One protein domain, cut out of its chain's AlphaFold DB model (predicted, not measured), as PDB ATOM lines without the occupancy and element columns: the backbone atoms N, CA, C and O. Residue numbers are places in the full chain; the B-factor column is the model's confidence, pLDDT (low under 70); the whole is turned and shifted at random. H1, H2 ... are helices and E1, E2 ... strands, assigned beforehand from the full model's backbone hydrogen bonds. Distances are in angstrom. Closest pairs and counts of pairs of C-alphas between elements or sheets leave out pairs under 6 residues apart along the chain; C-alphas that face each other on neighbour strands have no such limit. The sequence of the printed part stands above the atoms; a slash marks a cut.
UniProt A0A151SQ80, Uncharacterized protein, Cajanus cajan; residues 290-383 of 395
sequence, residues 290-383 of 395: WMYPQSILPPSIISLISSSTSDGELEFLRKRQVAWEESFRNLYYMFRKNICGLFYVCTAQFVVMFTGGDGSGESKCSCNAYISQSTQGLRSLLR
ATOM      1  N   TRP A 290     -11.886 -42.542 -23.297       83.38
ATOM      2  CA  TRP A 290     -11.973 -42.430 -21.849       83.38
ATOM      3  C   TRP A 290     -13.121 -41.491 -21.483       83.38
ATOM      4  O   TRP A 290     -13.363 -40.496 -22.170       83.38
ATOM      5  N   MET A 291     -13.851 -41.812 -20.417       79.94
ATOM      6  CA  MET A 291     -15.023 -41.046 -19.991       79.94
ATOM      7  C   MET A 291     -14.835 -40.506 -18.578       79.94
ATOM      8  O   MET A 291     -14.350 -41.219 -17.702       79.94
ATOM      9  N   TYR A 292     -15.266 -39.266 -18.360       71.94
ATOM     10  CA  TYR A 292     -15.418 -38.670 -17.034       71.94
ATOM     11  C   TYR A 292     -16.430 -39.462 -16.194       71.94
ATOM     12  O   TYR A 292     -17.422 -39.924 -16.773       71.94
ATOM     13  N   PRO A 293     -16.254 -39.608 -14.862       65.75
ATOM     14  CA  PRO A 293     -17.255 -40.208 -14.002       65.75
ATOM     15  C   PRO A 293     -18.487 -39.311 -13.996       65.75
ATOM     16  O   PRO A 293     -18.617 -38.376 -13.209       65.75
ATOM     17  N   GLN A 294     -19.441 -39.656 -14.855       60.84
ATOM     18  CA  GLN A 294     -20.837 -39.498 -14.491       60.84
ATOM     19  C   GLN A 294     -21.003 -40.367 -13.246       60.84
ATOM     20  O   GLN A 294     -20.936 -41.595 -13.333       60.84
ATOM     21  N   SER A 295     -21.103 -39.753 -12.073       55.12
ATOM     22  CA  SER A 295     -21.376 -40.480 -10.841       55.12
ATOM     23  C   SER A 295     -22.793 -41.046 -10.947       55.12
ATOM     24  O   SER A 295     -23.765 -40.336 -10.715       55.12
ATOM     25  N   ILE A 296     -22.908 -42.309 -11.368       55.50
ATOM     26  CA  ILE A 296     -24.201 -42.974 -11.625       55.50
ATOM     27  C   ILE A 296     -24.998 -43.150 -10.316       55.50
ATOM     28  O   ILE A 296     -26.216 -43.280 -10.330       55.50
ATOM     29  N   LEU A 297     -24.309 -43.095  -9.171       59.59
ATOM     30  CA  LEU A 297     -24.921 -42.960  -7.854       59.59
ATOM     31  C   LEU A 297     -25.668 -41.613  -7.758       59.59
ATOM     32  O   LEU A 297     -25.032 -40.571  -7.934       59.59
ATOM     33  N   PRO A 298     -26.973 -41.595  -7.429       66.88
ATOM     34  CA  PRO A 298     -27.692 -40.362  -7.129       66.88
ATOM     35  C   PRO A 298     -26.978 -39.531  -6.047       66.88
ATOM     36  O   PRO A 298     -26.401 -40.118  -5.126       66.88
ATOM     37  N   PRO A 299     -27.055 -38.185  -6.078       68.00
ATOM     38  CA  PRO A 299     -26.397 -37.330  -5.086       68.00
ATOM     39  C   PRO A 299     -26.759 -37.656  -3.630       68.00
ATOM     40  O   PRO A 299     -25.925 -37.487  -2.748       68.00
ATOM     41  N   SER A 300     -27.961 -38.183  -3.377       67.50
ATOM     42  CA  SER A 300     -28.379 -38.696  -2.066       67.50
ATOM     43  C   SER A 300     -27.553 -39.898  -1.596       67.50
ATOM     44  O   SER A 300     -27.191 -39.950  -0.427       67.50
ATOM     45  N   ILE A 301     -27.200 -40.830  -2.488       68.88
ATOM     46  CA  ILE A 301     -26.335 -41.975  -2.160       68.88
ATOM     47  C   ILE A 301     -24.885 -41.512  -1.983       68.88
ATOM     48  O   ILE A 301     -24.226 -41.940  -1.043       68.88
ATOM     49  N   ILE A 302     -24.399 -40.586  -2.817       70.81
ATOM     50  CA  ILE A 302     -23.064 -39.988  -2.624       70.81
ATOM     51  C   ILE A 302     -22.992 -39.279  -1.264       70.81
ATOM     52  O   ILE A 302     -22.019 -39.459  -0.538       70.81
ATOM     53  N   SER A 303     -24.032 -38.524  -0.896       69.31
ATOM     54  CA  SER A 303     -24.159 -37.869   0.410       69.31
ATOM     55  C   SER A 303     -24.217 -38.879   1.557       69.31
ATOM     56  O   SER A 303     -23.545 -38.670   2.559       69.31
ATOM     57  N   LEU A 304     -24.966 -39.979   1.409       75.12
ATOM     58  CA  LEU A 304     -25.057 -41.041   2.414       75.12
ATOM     59  C   LEU A 304     -23.685 -41.684   2.665       75.12
ATOM     60  O   LEU A 304     -23.226 -41.686   3.804       75.12
ATOM     61  N   ILE A 305     -22.994 -42.113   1.603       69.75
ATOM     62  CA  ILE A 305     -21.636 -42.681   1.674       69.75
ATOM     63  C   ILE A 305     -20.651 -41.669   2.277       69.75
ATOM     64  O   ILE A 305     -19.838 -42.028   3.124       69.75
ATOM     65  N   SER A 306     -20.764 -40.389   1.897       70.44
ATOM     66  CA  SER A 306     -19.919 -39.301   2.422       70.44
ATOM     67  C   SER A 306     -20.219 -38.933   3.880       70.44
ATOM     68  O   SER A 306     -19.394 -38.294   4.525       70.44
ATOM     69  N   SER A 307     -21.393 -39.317   4.391       69.69
ATOM     70  CA  SER A 307     -21.793 -39.173   5.796       69.69
ATOM     71  C   SER A 307     -21.570 -40.440   6.627       69.69
ATOM     72  O   SER A 307     -21.669 -40.388   7.853       69.69
ATOM     73  N   SER A 308     -21.272 -41.574   5.985       67.31
ATOM     74  CA  SER A 308     -20.970 -42.818   6.685       67.31
ATOM     75  C   SER A 308     -19.593 -42.711   7.347       67.31
ATOM     76  O   SER A 308     -18.617 -42.262   6.748       67.31
ATOM     77  N   THR A 309     -19.497 -43.129   8.608       58.59
ATOM     78  CA  THR A 309     -18.219 -43.192   9.340       58.59
ATOM     79  C   THR A 309     -17.424 -44.465   9.025       58.59
ATOM     80  O   THR A 309     -16.338 -44.678   9.565       58.59
ATOM     81  N   SER A 310     -17.941 -45.311   8.130       68.88
ATOM     82  CA  SER A 310     -17.283 -46.502   7.598       68.88
ATOM     83  C   SER A 310     -16.189 -46.134   6.593       68.88
ATOM     84  O   SER A 310     -16.412 -46.124   5.384       68.88
ATOM     85  N   ASP A 311     -14.979 -45.911   7.112       67.31
ATOM     86  CA  ASP A 311     -13.724 -45.667   6.377       67.31
ATOM     87  C   ASP A 311     -13.584 -46.495   5.080       67.31
ATOM     88  O   ASP A 311     -13.280 -45.959   4.016       67.31
ATOM     89  N   GLY A 312     -13.924 -47.790   5.129       71.06
ATOM     90  CA  GLY A 312     -13.880 -48.700   3.979       71.06
ATOM     91  C   GLY A 312     -14.733 -48.293   2.764       71.06
ATOM     92  O   GLY A 312     -14.371 -48.623   1.632       71.06
ATOM     93  N   GLU A 313     -15.837 -47.564   2.960       67.62
ATOM     94  CA  GLU A 313     -16.736 -47.130   1.880       67.62
ATOM     95  C   GLU A 313     -16.202 -45.873   1.167       67.62
ATOM     96  O   GLU A 313     -16.175 -45.799  -0.067       67.62
ATOM     97  N   LEU A 314     -15.654 -44.928   1.939       73.12
ATOM     98  CA  LEU A 314     -14.904 -43.777   1.427       73.12
ATOM     99  C   LEU A 314     -13.620 -44.221   0.709       73.12
ATOM    100  O   LEU A 314     -13.328 -43.763  -0.400       73.12
ATOM    101  N   GLU A 315     -12.893 -45.177   1.289       78.12
ATOM    102  CA  GLU A 315     -11.720 -45.805   0.683       78.12
ATOM    103  C   GLU A 315     -12.032 -46.449  -0.672       78.12
ATOM    104  O   GLU A 315     -11.217 -46.376  -1.592       78.12
ATOM    105  N   PHE A 316     -13.208 -47.064  -0.830       78.25
ATOM    106  CA  PHE A 316     -13.642 -47.639  -2.103       78.25
ATOM    107  C   PHE A 316     -13.869 -46.565  -3.178       78.25
ATOM    108  O   PHE A 316     -13.395 -46.721  -4.310       78.25
ATOM    109  N   LEU A 317     -14.516 -45.443  -2.835       74.50
ATOM    110  CA  LEU A 317     -14.653 -44.305  -3.752       74.50
ATOM    111  C   LEU A 317     -13.288 -43.702  -4.118       74.50
ATOM    112  O   LEU A 317     -13.028 -43.464  -5.301       74.50
ATOM    113  N   ARG A 318     -12.384 -43.535  -3.142       77.44
ATOM    114  CA  ARG A 318     -11.021 -43.029  -3.369       77.44
ATOM    115  C   ARG A 318     -10.214 -43.952  -4.287       77.44
ATOM    116  O   ARG A 318      -9.619 -43.480  -5.254       77.44
ATOM    117  N   LYS A 319     -10.237 -45.268  -4.047       80.12
ATOM    118  CA  LYS A 319      -9.577 -46.281  -4.897       80.12
ATOM    119  C   LYS A 319     -10.123 -46.266  -6.325       80.12
ATOM    120  O   LYS A 319      -9.340 -46.271  -7.274       80.12
ATOM    121  N   ARG A 320     -11.450 -46.161  -6.489       78.56
ATOM    122  CA  ARG A 320     -12.095 -46.013  -7.803       78.56
ATOM    123  C   ARG A 320     -11.624 -44.747  -8.526       78.56
ATOM    124  O   ARG A 320     -11.316 -44.836  -9.711       78.56
ATOM    125  N   GLN A 321     -11.539 -43.600  -7.845       77.19
ATOM    126  CA  GLN A 321     -11.026 -42.364  -8.450       77.19
ATOM    127  C   GLN A 321      -9.564 -42.516  -8.895       77.19
ATOM    128  O   GLN A 321      -9.249 -42.191 -10.037       77.19
ATOM    129  N   VAL A 322      -8.688 -43.043  -8.032       78.12
ATOM    130  CA  VAL A 322      -7.254 -43.208  -8.339       78.12
ATOM    131  C   VAL A 322      -7.043 -44.093  -9.570       78.12
ATOM    132  O   VAL A 322      -6.340 -43.677 -10.493       78.12
ATOM    133  N   ALA A 323      -7.700 -45.257  -9.630       78.88
ATOM    134  CA  ALA A 323      -7.624 -46.168 -10.777       78.88
ATOM    135  C   ALA A 323      -8.227 -45.555 -12.058       78.88
ATOM    136  O   ALA A 323      -7.726 -45.759 -13.167       78.88
ATOM    137  N   TRP A 324      -9.290 -44.759 -11.922       79.25
ATOM    138  CA  TRP A 324      -9.911 -44.074 -13.051       79.25
ATOM    139  C   TRP A 324      -9.016 -42.959 -13.629       79.25
ATOM    140  O   TRP A 324      -8.827 -42.890 -14.847       79.25
ATOM    141  N   GLU A 325      -8.388 -42.139 -12.785       80.44
ATOM    142  CA  GLU A 325      -7.364 -41.183 -13.217       80.44
ATOM    143  C   GLU A 325      -6.120 -41.884 -13.794       80.44
ATOM    144  O   GLU A 325      -5.493 -41.393 -14.732       80.44
ATOM    145  N   GLU A 326      -5.736 -43.039 -13.250       81.44
ATOM    146  CA  GLU A 326      -4.623 -43.837 -13.763       81.44
ATOM    147  C   GLU A 326      -4.904 -44.357 -15.179       81.44
ATOM    148  O   GLU A 326      -4.033 -44.267 -16.044       81.44
ATOM    149  N   SER A 327      -6.142 -44.769 -15.474       81.56
ATOM    150  CA  SER A 327      -6.541 -45.130 -16.841       81.56
ATOM    151  C   SER A 327      -6.373 -43.969 -17.840       81.56
ATOM    152  O   SER A 327      -5.965 -44.199 -18.981       81.56
ATOM    153  N   PHE A 328      -6.572 -42.715 -17.404       83.50
ATOM    154  CA  PHE A 328      -6.264 -41.531 -18.217       83.50
ATOM    155  C   PHE A 328      -4.767 -41.358 -18.437       83.50
ATOM    156  O   PHE A 328      -4.326 -41.162 -19.568       83.50
ATOM    157  N   ARG A 329      -3.984 -41.434 -17.352       85.69
ATOM    158  CA  ARG A 329      -2.522 -41.306 -17.394       85.69
ATOM    159  C   ARG A 329      -1.931 -42.342 -18.354       85.69
ATOM    160  O   ARG A 329      -1.139 -41.977 -19.217       85.69
ATOM    161  N   ASN A 330      -2.398 -43.588 -18.293       82.88
ATOM    162  CA  ASN A 330      -1.966 -44.675 -19.172       82.88
ATOM    163  C   ASN A 330      -2.346 -44.434 -20.643       82.88
ATOM    164  O   ASN A 330      -1.484 -44.548 -21.517       82.88
ATOM    165  N   LEU A 331      -3.580 -44.007 -20.933       82.94
ATOM    166  CA  LEU A 331      -3.997 -43.655 -22.298       82.94
ATOM    167  C   LEU A 331      -3.195 -42.466 -22.863       82.94
ATOM    168  O   LEU A 331      -2.729 -42.505 -24.003       82.94
ATOM    169  N   TYR A 332      -2.955 -41.438 -22.048       83.62
ATOM    170  CA  TYR A 332      -2.121 -40.299 -22.421       83.62
ATOM    171  C   TYR A 332      -0.648 -40.696 -22.626       83.62
ATOM    172  O   TYR A 332      -0.006 -40.187 -23.544       83.62
ATOM    173  N   TYR A 333      -0.108 -41.647 -21.856       84.56
ATOM    174  CA  TYR A 333       1.226 -42.203 -22.107       84.56
ATOM    175  C   TYR A 333       1.289 -42.997 -23.417       84.56
ATOM    176  O   TYR A 333       2.227 -42.789 -24.187       84.56
ATOM    177  N   MET A 334       0.291 -43.833 -23.731       82.12
ATOM    178  CA  MET A 334       0.203 -44.519 -25.032       82.12
ATOM    179  C   MET A 334       0.161 -43.522 -26.197       82.12
ATOM    180  O   MET A 334       0.832 -43.719 -27.211       82.12
ATOM    181  N   PHE A 335      -0.575 -42.421 -26.036       82.00
ATOM    182  CA  PHE A 335      -0.627 -41.324 -27.000       82.00
ATOM    183  C   PHE A 335       0.726 -40.610 -27.149       82.00
ATOM    184  O   PHE A 335       1.258 -40.489 -28.250       82.00
ATOM    185  N   ARG A 336       1.357 -40.209 -26.037       79.69
ATOM    186  CA  ARG A 336       2.670 -39.534 -26.031       79.69
ATOM    187  C   ARG A 336       3.822 -40.421 -26.517       79.69
ATOM    188  O   ARG A 336       4.835 -39.887 -26.961       79.69
ATOM    189  N   LYS A 337       3.674 -41.747 -26.459       78.38
ATOM    190  CA  LYS A 337       4.593 -42.741 -27.045       78.38
ATOM    191  C   LYS A 337       4.268 -43.100 -28.505       78.38
ATOM    192  O   LYS A 337       4.943 -43.957 -29.062       78.38
ATOM    193  N   ASN A 338       3.264 -42.464 -29.116       72.62
ATOM    194  CA  ASN A 338       2.767 -42.745 -30.469       72.62
ATOM    195  C   ASN A 338       2.316 -44.208 -30.698       72.62
ATOM    196  O   ASN A 338       2.272 -44.691 -31.826       72.62
ATOM    197  N   ILE A 339       1.949 -44.912 -29.620       79.38
ATOM    198  CA  ILE A 339       1.276 -46.223 -29.667       79.38
ATOM    199  C   ILE A 339      -0.196 -46.017 -30.065       79.38
ATOM    200  O   ILE A 339      -0.798 -46.841 -30.748       79.38
ATOM    201  N   CYS A 340      -0.767 -44.882 -29.656       77.12
ATOM    202  CA  CYS A 340      -2.121 -44.455 -29.972       77.12
ATOM    203  C   CYS A 340      -2.097 -43.096 -30.691       77.12
ATOM    204  O   CYS A 340      -1.890 -42.068 -30.054       77.12
ATOM    205  N   GLY A 341      -2.361 -43.065 -32.001       76.69
ATOM    206  CA  GLY A 341      -2.415 -41.809 -32.768       76.69
ATOM    207  C   GLY A 341      -3.681 -40.964 -32.547       76.69
ATOM    208  O   GLY A 341      -3.695 -39.785 -32.896       76.69
ATOM    209  N   LEU A 342      -4.750 -41.538 -31.981       83.44
ATOM    210  CA  LEU A 342      -6.056 -40.888 -31.834       83.44
ATOM    211  C   LEU A 342      -6.814 -41.437 -30.616       83.44
ATOM    212  O   LEU A 342      -7.088 -42.635 -30.578       83.44
ATOM    213  N   PHE A 343      -7.196 -40.576 -29.665       84.50
ATOM    214  CA  PHE A 343      -8.090 -40.957 -28.561       84.50
ATOM    215  C   PHE A 343      -9.118 -39.875 -28.209       84.50
ATOM    216  O   PHE A 343      -8.916 -38.689 -28.484       84.50
ATOM    217  N   TYR A 344     -10.218 -40.293 -27.579       83.31
ATOM    218  CA  TYR A 344     -11.301 -39.405 -27.142       83.31
ATOM    219  C   TYR A 344     -11.395 -39.290 -25.616       83.31
ATOM    220  O   TYR A 344     -11.197 -40.264 -24.891       83.31
ATOM    221  N   VAL A 345     -11.768 -38.101 -25.145       83.62
ATOM    222  CA  VAL A 345     -12.123 -37.783 -23.757       83.62
ATOM    223  C   VAL A 345     -13.557 -37.274 -23.730       83.62
ATOM    224  O   VAL A 345     -13.824 -36.174 -24.208       83.62
ATOM    225  N   CYS A 346     -14.478 -38.051 -23.170       80.00
ATOM    226  CA  CYS A 346     -15.896 -37.705 -23.091       80.00
ATOM    227  C   CYS A 346     -16.255 -37.215 -21.682       80.00
ATOM    228  O   CYS A 346     -16.103 -37.950 -20.710       80.00
ATOM    229  N   THR A 347     -16.775 -35.995 -21.558       76.00
ATOM    230  CA  THR A 347     -17.324 -35.452 -20.302       76.00
ATOM    231  C   THR A 347     -18.830 -35.204 -20.436       76.00
ATOM    232  O   THR A 347     -19.390 -35.339 -21.521       76.00
ATOM    233  N   ALA A 348     -19.496 -34.792 -19.352       69.06
ATOM    234  CA  ALA A 348     -20.913 -34.404 -19.391       69.06
ATOM    235  C   ALA A 348     -21.198 -33.187 -20.297       69.06
ATOM    236  O   ALA A 348     -22.319 -33.005 -20.760       69.06
ATOM    237  N   GLN A 349     -20.194 -32.328 -20.508       69.31
ATOM    238  CA  GLN A 349     -20.354 -30.996 -21.102       69.31
ATOM    239  C   GLN A 349     -19.648 -30.851 -22.458       69.31
ATOM    240  O   GLN A 349     -19.970 -29.948 -23.233       69.31
ATOM    241  N   PHE A 350     -18.649 -31.694 -22.730       73.88
ATOM    242  CA  PHE A 350     -17.808 -31.638 -23.923       73.88
ATOM    243  C   PHE A 350     -17.095 -32.967 -24.195       73.88
ATOM    244  O   PHE A 350     -16.766 -33.712 -23.273       73.88
ATOM    245  N   VAL A 351     -16.777 -33.214 -25.464       80.25
ATOM    246  CA  VAL A 351     -15.837 -34.248 -25.910       80.25
ATOM    247  C   VAL A 351     -14.562 -33.570 -26.415       80.25
ATOM    248  O   VAL A 351     -14.644 -32.560 -27.117       80.25
ATOM    249  N   VAL A 352     -13.389 -34.115 -26.089       83.00
ATOM    250  CA  VAL A 352     -12.101 -33.740 -26.695       83.00
ATOM    251  C   VAL A 352     -11.576 -34.908 -27.523       83.00
ATOM    252  O   VAL A 352     -11.611 -36.050 -27.076       83.00
ATOM    253  N   MET A 353     -11.074 -34.620 -28.717       86.19
ATOM    254  CA  MET A 353     -10.388 -35.557 -29.599       86.19
ATOM    255  C   MET A 353      -8.908 -35.177 -29.666       86.19
ATOM    256  O   MET A 353      -8.567 -34.099 -30.157       86.19
ATOM    257  N   PHE A 354      -8.034 -36.051 -29.179       83.69
ATOM    258  CA  PHE A 354      -6.586 -35.869 -29.214       83.69
ATOM    259  C   PHE A 354      -6.001 -36.611 -30.415       83.69
ATOM    260  O   PHE A 354      -6.134 -37.827 -30.516       83.69
ATOM    261  N   THR A 355      -5.334 -35.878 -31.306       84.06
ATOM    262  CA  THR A 355      -4.619 -36.406 -32.482       84.06
ATOM    263  C   THR A 355      -3.114 -36.226 -32.308       84.06
ATOM    264  O   THR A 355      -2.644 -35.114 -32.042       84.06
ATOM    265  N   GLY A 356      -2.360 -37.310 -32.454       76.56
ATOM    266  CA  GLY A 356      -0.909 -37.275 -32.566       76.56
ATOM    267  C   GLY A 356      -0.540 -37.024 -34.020       76.56
ATOM    268  O   GLY A 356      -1.034 -37.721 -34.903       76.56
ATOM    269  N   GLY A 357       0.299 -36.024 -34.270       66.38
ATOM    270  CA  GLY A 357       0.925 -35.823 -35.568       66.38
ATOM    271  C   GLY A 357       1.903 -36.960 -35.835       66.38
ATOM    272  O   GLY A 357       2.834 -37.185 -35.056       66.38
ATOM    273  N   ASP A 358       1.679 -37.676 -36.928       59.44
ATOM    274  CA  ASP A 358       2.609 -38.656 -37.455       59.44
ATOM    275  C   ASP A 358       3.906 -37.968 -37.908       59.44
ATOM    276  O   ASP A 358       3.906 -36.889 -38.503       59.44
ATOM    277  N   GLY A 359       5.042 -38.573 -37.549       53.78
ATOM    278  CA  GLY A 359       6.369 -37.973 -37.686       53.78
ATOM    279  C   GLY A 359       6.843 -37.890 -39.134       53.78
ATOM    280  O   GLY A 359       7.693 -38.675 -39.550       53.78
ATOM    281  N   SER A 360       6.328 -36.917 -39.889       53.22
ATOM    282  CA  SER A 360       6.740 -36.571 -41.256       53.22
ATOM    283  C   SER A 360       8.127 -35.901 -41.286       53.22
ATOM    284  O   SER A 360       8.275 -34.765 -41.732       53.22
ATOM    285  N   GLY A 361       9.151 -36.578 -40.759       54.41
ATOM    286  CA  GLY A 361      10.545 -36.114 -40.698       54.41
ATOM    287  C   GLY A 361      10.830 -34.986 -39.695       54.41
ATOM    288  O   GLY A 361      11.957 -34.871 -39.217       54.41
ATOM    289  N   GLU A 362       9.835 -34.176 -39.329       52.66
ATOM    290  CA  GLU A 362      10.002 -33.092 -38.358       52.66
ATOM    291  C   GLU A 362      10.251 -33.624 -36.938       52.66
ATOM    292  O   GLU A 362       9.501 -34.442 -36.406       52.66
ATOM    293  N   SER A 363      11.282 -33.098 -36.272       53.97
ATOM    294  CA  SER A 363      11.767 -33.536 -34.951       53.97
ATOM    295  C   SER A 363      10.859 -33.168 -33.762       53.97
ATOM    296  O   SER A 363      11.299 -33.154 -32.611       53.97
ATOM    297  N   LYS A 364       9.588 -32.841 -34.020       57.38
ATOM    298  CA  LYS A 364       8.612 -32.359 -33.036       57.38
ATOM    299  C   LYS A 364       7.260 -33.025 -33.276       57.38
ATOM    300  O   LYS A 364       6.485 -32.570 -34.111       57.38
ATOM    301  N   CYS A 365       6.947 -34.063 -32.500       59.25
ATOM    302  CA  CYS A 365       5.627 -34.698 -32.514       59.25
ATOM    303  C   CYS A 365       4.557 -33.689 -32.063       59.25
ATOM    304  O   CYS A 365       4.359 -33.482 -30.860       59.25
ATOM    305  N   SER A 366       3.897 -33.032 -33.017       68.38
ATOM    306  CA  SER A 366       2.803 -32.107 -32.736       68.38
ATOM    307  C   SER A 366       1.599 -32.888 -32.202       68.38
ATOM    308  O   SER A 366       1.238 -33.938 -32.722       68.38
ATOM    309  N   CYS A 367       0.978 -32.407 -31.129       73.19
ATOM    310  CA  CYS A 367      -0.234 -33.008 -30.575       73.19
ATOM    311  C   CYS A 367      -1.348 -31.968 -30.665       73.19
ATOM    312  O   CYS A 367      -1.255 -30.926 -30.020       73.19
ATOM    313  N   ASN A 368      -2.389 -32.241 -31.453       79.44
ATOM    314  CA  ASN A 368      -3.532 -31.338 -31.596       79.44
ATOM    315  C   ASN A 368      -4.722 -31.888 -30.804       79.44
ATOM    316  O   ASN A 368      -4.981 -33.094 -30.832       79.44
ATOM    317  N   ALA A 369      -5.455 -31.004 -30.129       82.62
ATOM    318  CA  ALA A 369      -6.657 -31.338 -29.373       82.62
ATOM    319  C   ALA A 369      -7.851 -30.543 -29.917       82.62
ATOM    320  O   ALA A 369      -7.852 -29.312 -29.896       82.62
ATOM    321  N   TYR A 370      -8.872 -31.251 -30.394       77.62
ATOM    322  CA  TYR A 370     -10.104 -30.666 -30.918       77.62
ATOM    323  C   TYR A 370     -11.215 -30.840 -29.891       77.62
ATOM    324  O   TYR A 370     -11.527 -31.965 -29.505       77.62
ATOM    325  N   ILE A 371     -11.822 -29.741 -29.451       81.31
ATOM    326  CA  ILE A 371     -12.913 -29.772 -28.477       81.31
ATOM    327  C   ILE A 371     -14.262 -29.552 -29.167       81.31
ATOM    328  O   ILE A 371     -14.422 -28.638 -29.976       81.31
ATOM    329  N   SER A 372     -15.245 -30.392 -28.838       75.00
ATOM    330  CA  SER A 372     -16.636 -30.224 -29.267       75.00
ATOM    331  C   SER A 372     -17.155 -28.836 -28.882       75.00
ATOM    332  O   SER A 372     -16.763 -28.310 -27.837       75.00
ATOM    333  N   GLN A 373     -18.080 -28.268 -29.659       62.34
ATOM    334  CA  GLN A 373     -18.622 -26.922 -29.428       62.34
ATOM    335  C   GLN A 373     -19.577 -26.844 -28.213       62.34
ATOM    336  O   GLN A 373     -20.766 -26.573 -28.349       62.34
ATOM    337  N   SER A 374     -19.031 -27.039 -27.011       57.38
ATOM    338  CA  SER A 374     -19.735 -26.985 -25.725       57.38
ATOM    339  C   SER A 374     -20.492 -25.670 -25.520       57.38
ATOM    340  O   SER A 374     -20.048 -24.596 -25.947       57.38
ATOM    341  N   THR A 375     -21.640 -25.742 -24.846       55.66
ATOM    342  CA  THR A 375     -22.586 -24.641 -24.641       55.66
ATOM    343  C   THR A 375     -22.043 -23.570 -23.691       55.66
ATOM    344  O   THR A 375     -22.330 -23.535 -22.500       55.66
ATOM    345  N   GLN A 376     -21.305 -22.623 -24.274       53.50
ATOM    346  CA  GLN A 376     -20.964 -21.303 -23.726       53.50
ATOM    347  C   GLN A 376     -20.019 -21.283 -22.506       53.50
ATOM    348  O   GLN A 376     -18.947 -20.698 -22.634       53.50
ATOM    349  N   GLY A 377     -20.344 -21.929 -21.381       55.88
ATOM    350  CA  GLY A 377     -19.623 -21.782 -20.102       55.88
ATOM    351  C   GLY A 377     -18.142 -22.185 -20.143       55.88
ATOM    352  O   GLY A 377     -17.272 -21.423 -19.718       55.88
ATOM    353  N   LEU A 378     -17.822 -23.328 -20.759       55.47
ATOM    354  CA  LEU A 378     -16.430 -23.759 -20.948       55.47
ATOM    355  C   LEU A 378     -15.645 -22.801 -21.869       55.47
ATOM    356  O   LEU A 378     -14.445 -22.595 -21.699       55.47
ATOM    357  N   ARG A 379     -16.336 -22.170 -22.830       54.38
ATOM    358  CA  ARG A 379     -15.750 -21.222 -23.796       54.38
ATOM    359  C   ARG A 379     -15.500 -19.829 -23.210       54.38
ATOM    360  O   ARG A 379     -14.902 -19.012 -23.908       54.38
ATOM    361  N   SER A 380     -15.957 -19.551 -21.988       53.75
ATOM    362  CA  SER A 380     -15.498 -18.415 -21.175       53.75
ATOM    363  C   SER A 380     -14.229 -18.784 -20.407       53.75
ATOM    364  O   SER A 380     -13.200 -18.164 -20.640       53.75
ATOM    365  N   LEU A 381     -14.263 -19.853 -19.600       51.12
ATOM    366  CA  LEU A 381     -13.140 -20.271 -18.745       51.12
ATOM    367  C   LEU A 381     -11.846 -20.538 -19.537       51.12
ATOM    368  O   LEU A 381     -10.764 -20.108 -19.148       51.12
ATOM    369  N   LEU A 382     -11.942 -21.182 -20.705       54.38
ATOM    370  CA  LEU A 382     -10.766 -21.440 -21.545       54.38
ATOM    371  C   LEU A 382     -10.187 -20.180 -22.217       54.38
ATOM    372  O   LEU A 382      -9.065 -20.234 -22.707       54.38
ATOM    373  N   ARG A 383     -10.878 -19.031 -22.237       52.53
ATOM    374  CA  ARG A 383     -10.282 -17.769 -22.737       52.53
ATOM    375  C   ARG A 383      -9.354 -17.110 -21.721       52.53
ATOM    376  O   ARG A 383      -8.542 -16.283 -22.116       52.53
TER     377      ARG A 383
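This is residues 290 to 383 of the 395 residues of an uncharacterized protein of Cajanus cajan (UniProt A0A151SQ80). One long helix, H2, lies with its last part over one face of a small three-stranded antiparallel sheet, E1 - E2 - E3, and its first part runs on beyond the sheet to a corner with short H1. The 94 printed residues, with H1 H2 E1 E2 E3 H3 in order, are mixed, loose, with radius of gyration of the C-alphas 17.8 A, and span 58 by 31 by 19 A.

H1, residues 299 to 307, and H2, residues 311 to 336, only just touch, only at the corner, with 3 pairs of C-alphas within 8 A; the closest, of Ile 305 and Glu 313, are 6.6 A apart. E1, residues 342 to 346, and E2, residues 351 to 356, form a hairpin, N 345 to O 352 2.8 A; E2 and E3, residues 367 to 371, form another, N 353 to O 370 2.8 A. These make a meander, each strand the antiparallel neighbour of the one before. H2 is on this sheet in two layers, its height over the sheet 14.4 A; its closest C-alpha pair with E2 is Phe 335 and Gly 356, 6.9 A. In H1 and H2 every O i to N i+4 pair is within hydrogen-bond range; in H3, residues 378 to 383, 1 of 2.

H2 runs 36.8 A from C-alpha 311 at (-13.724, -45.667, 6.377); H3 ends at C-alpha 383, (-10.282, -17.769, -22.737).

The printed part has no cut and no long link; 40 residues are under pLDDT 70, among them 373 to 383.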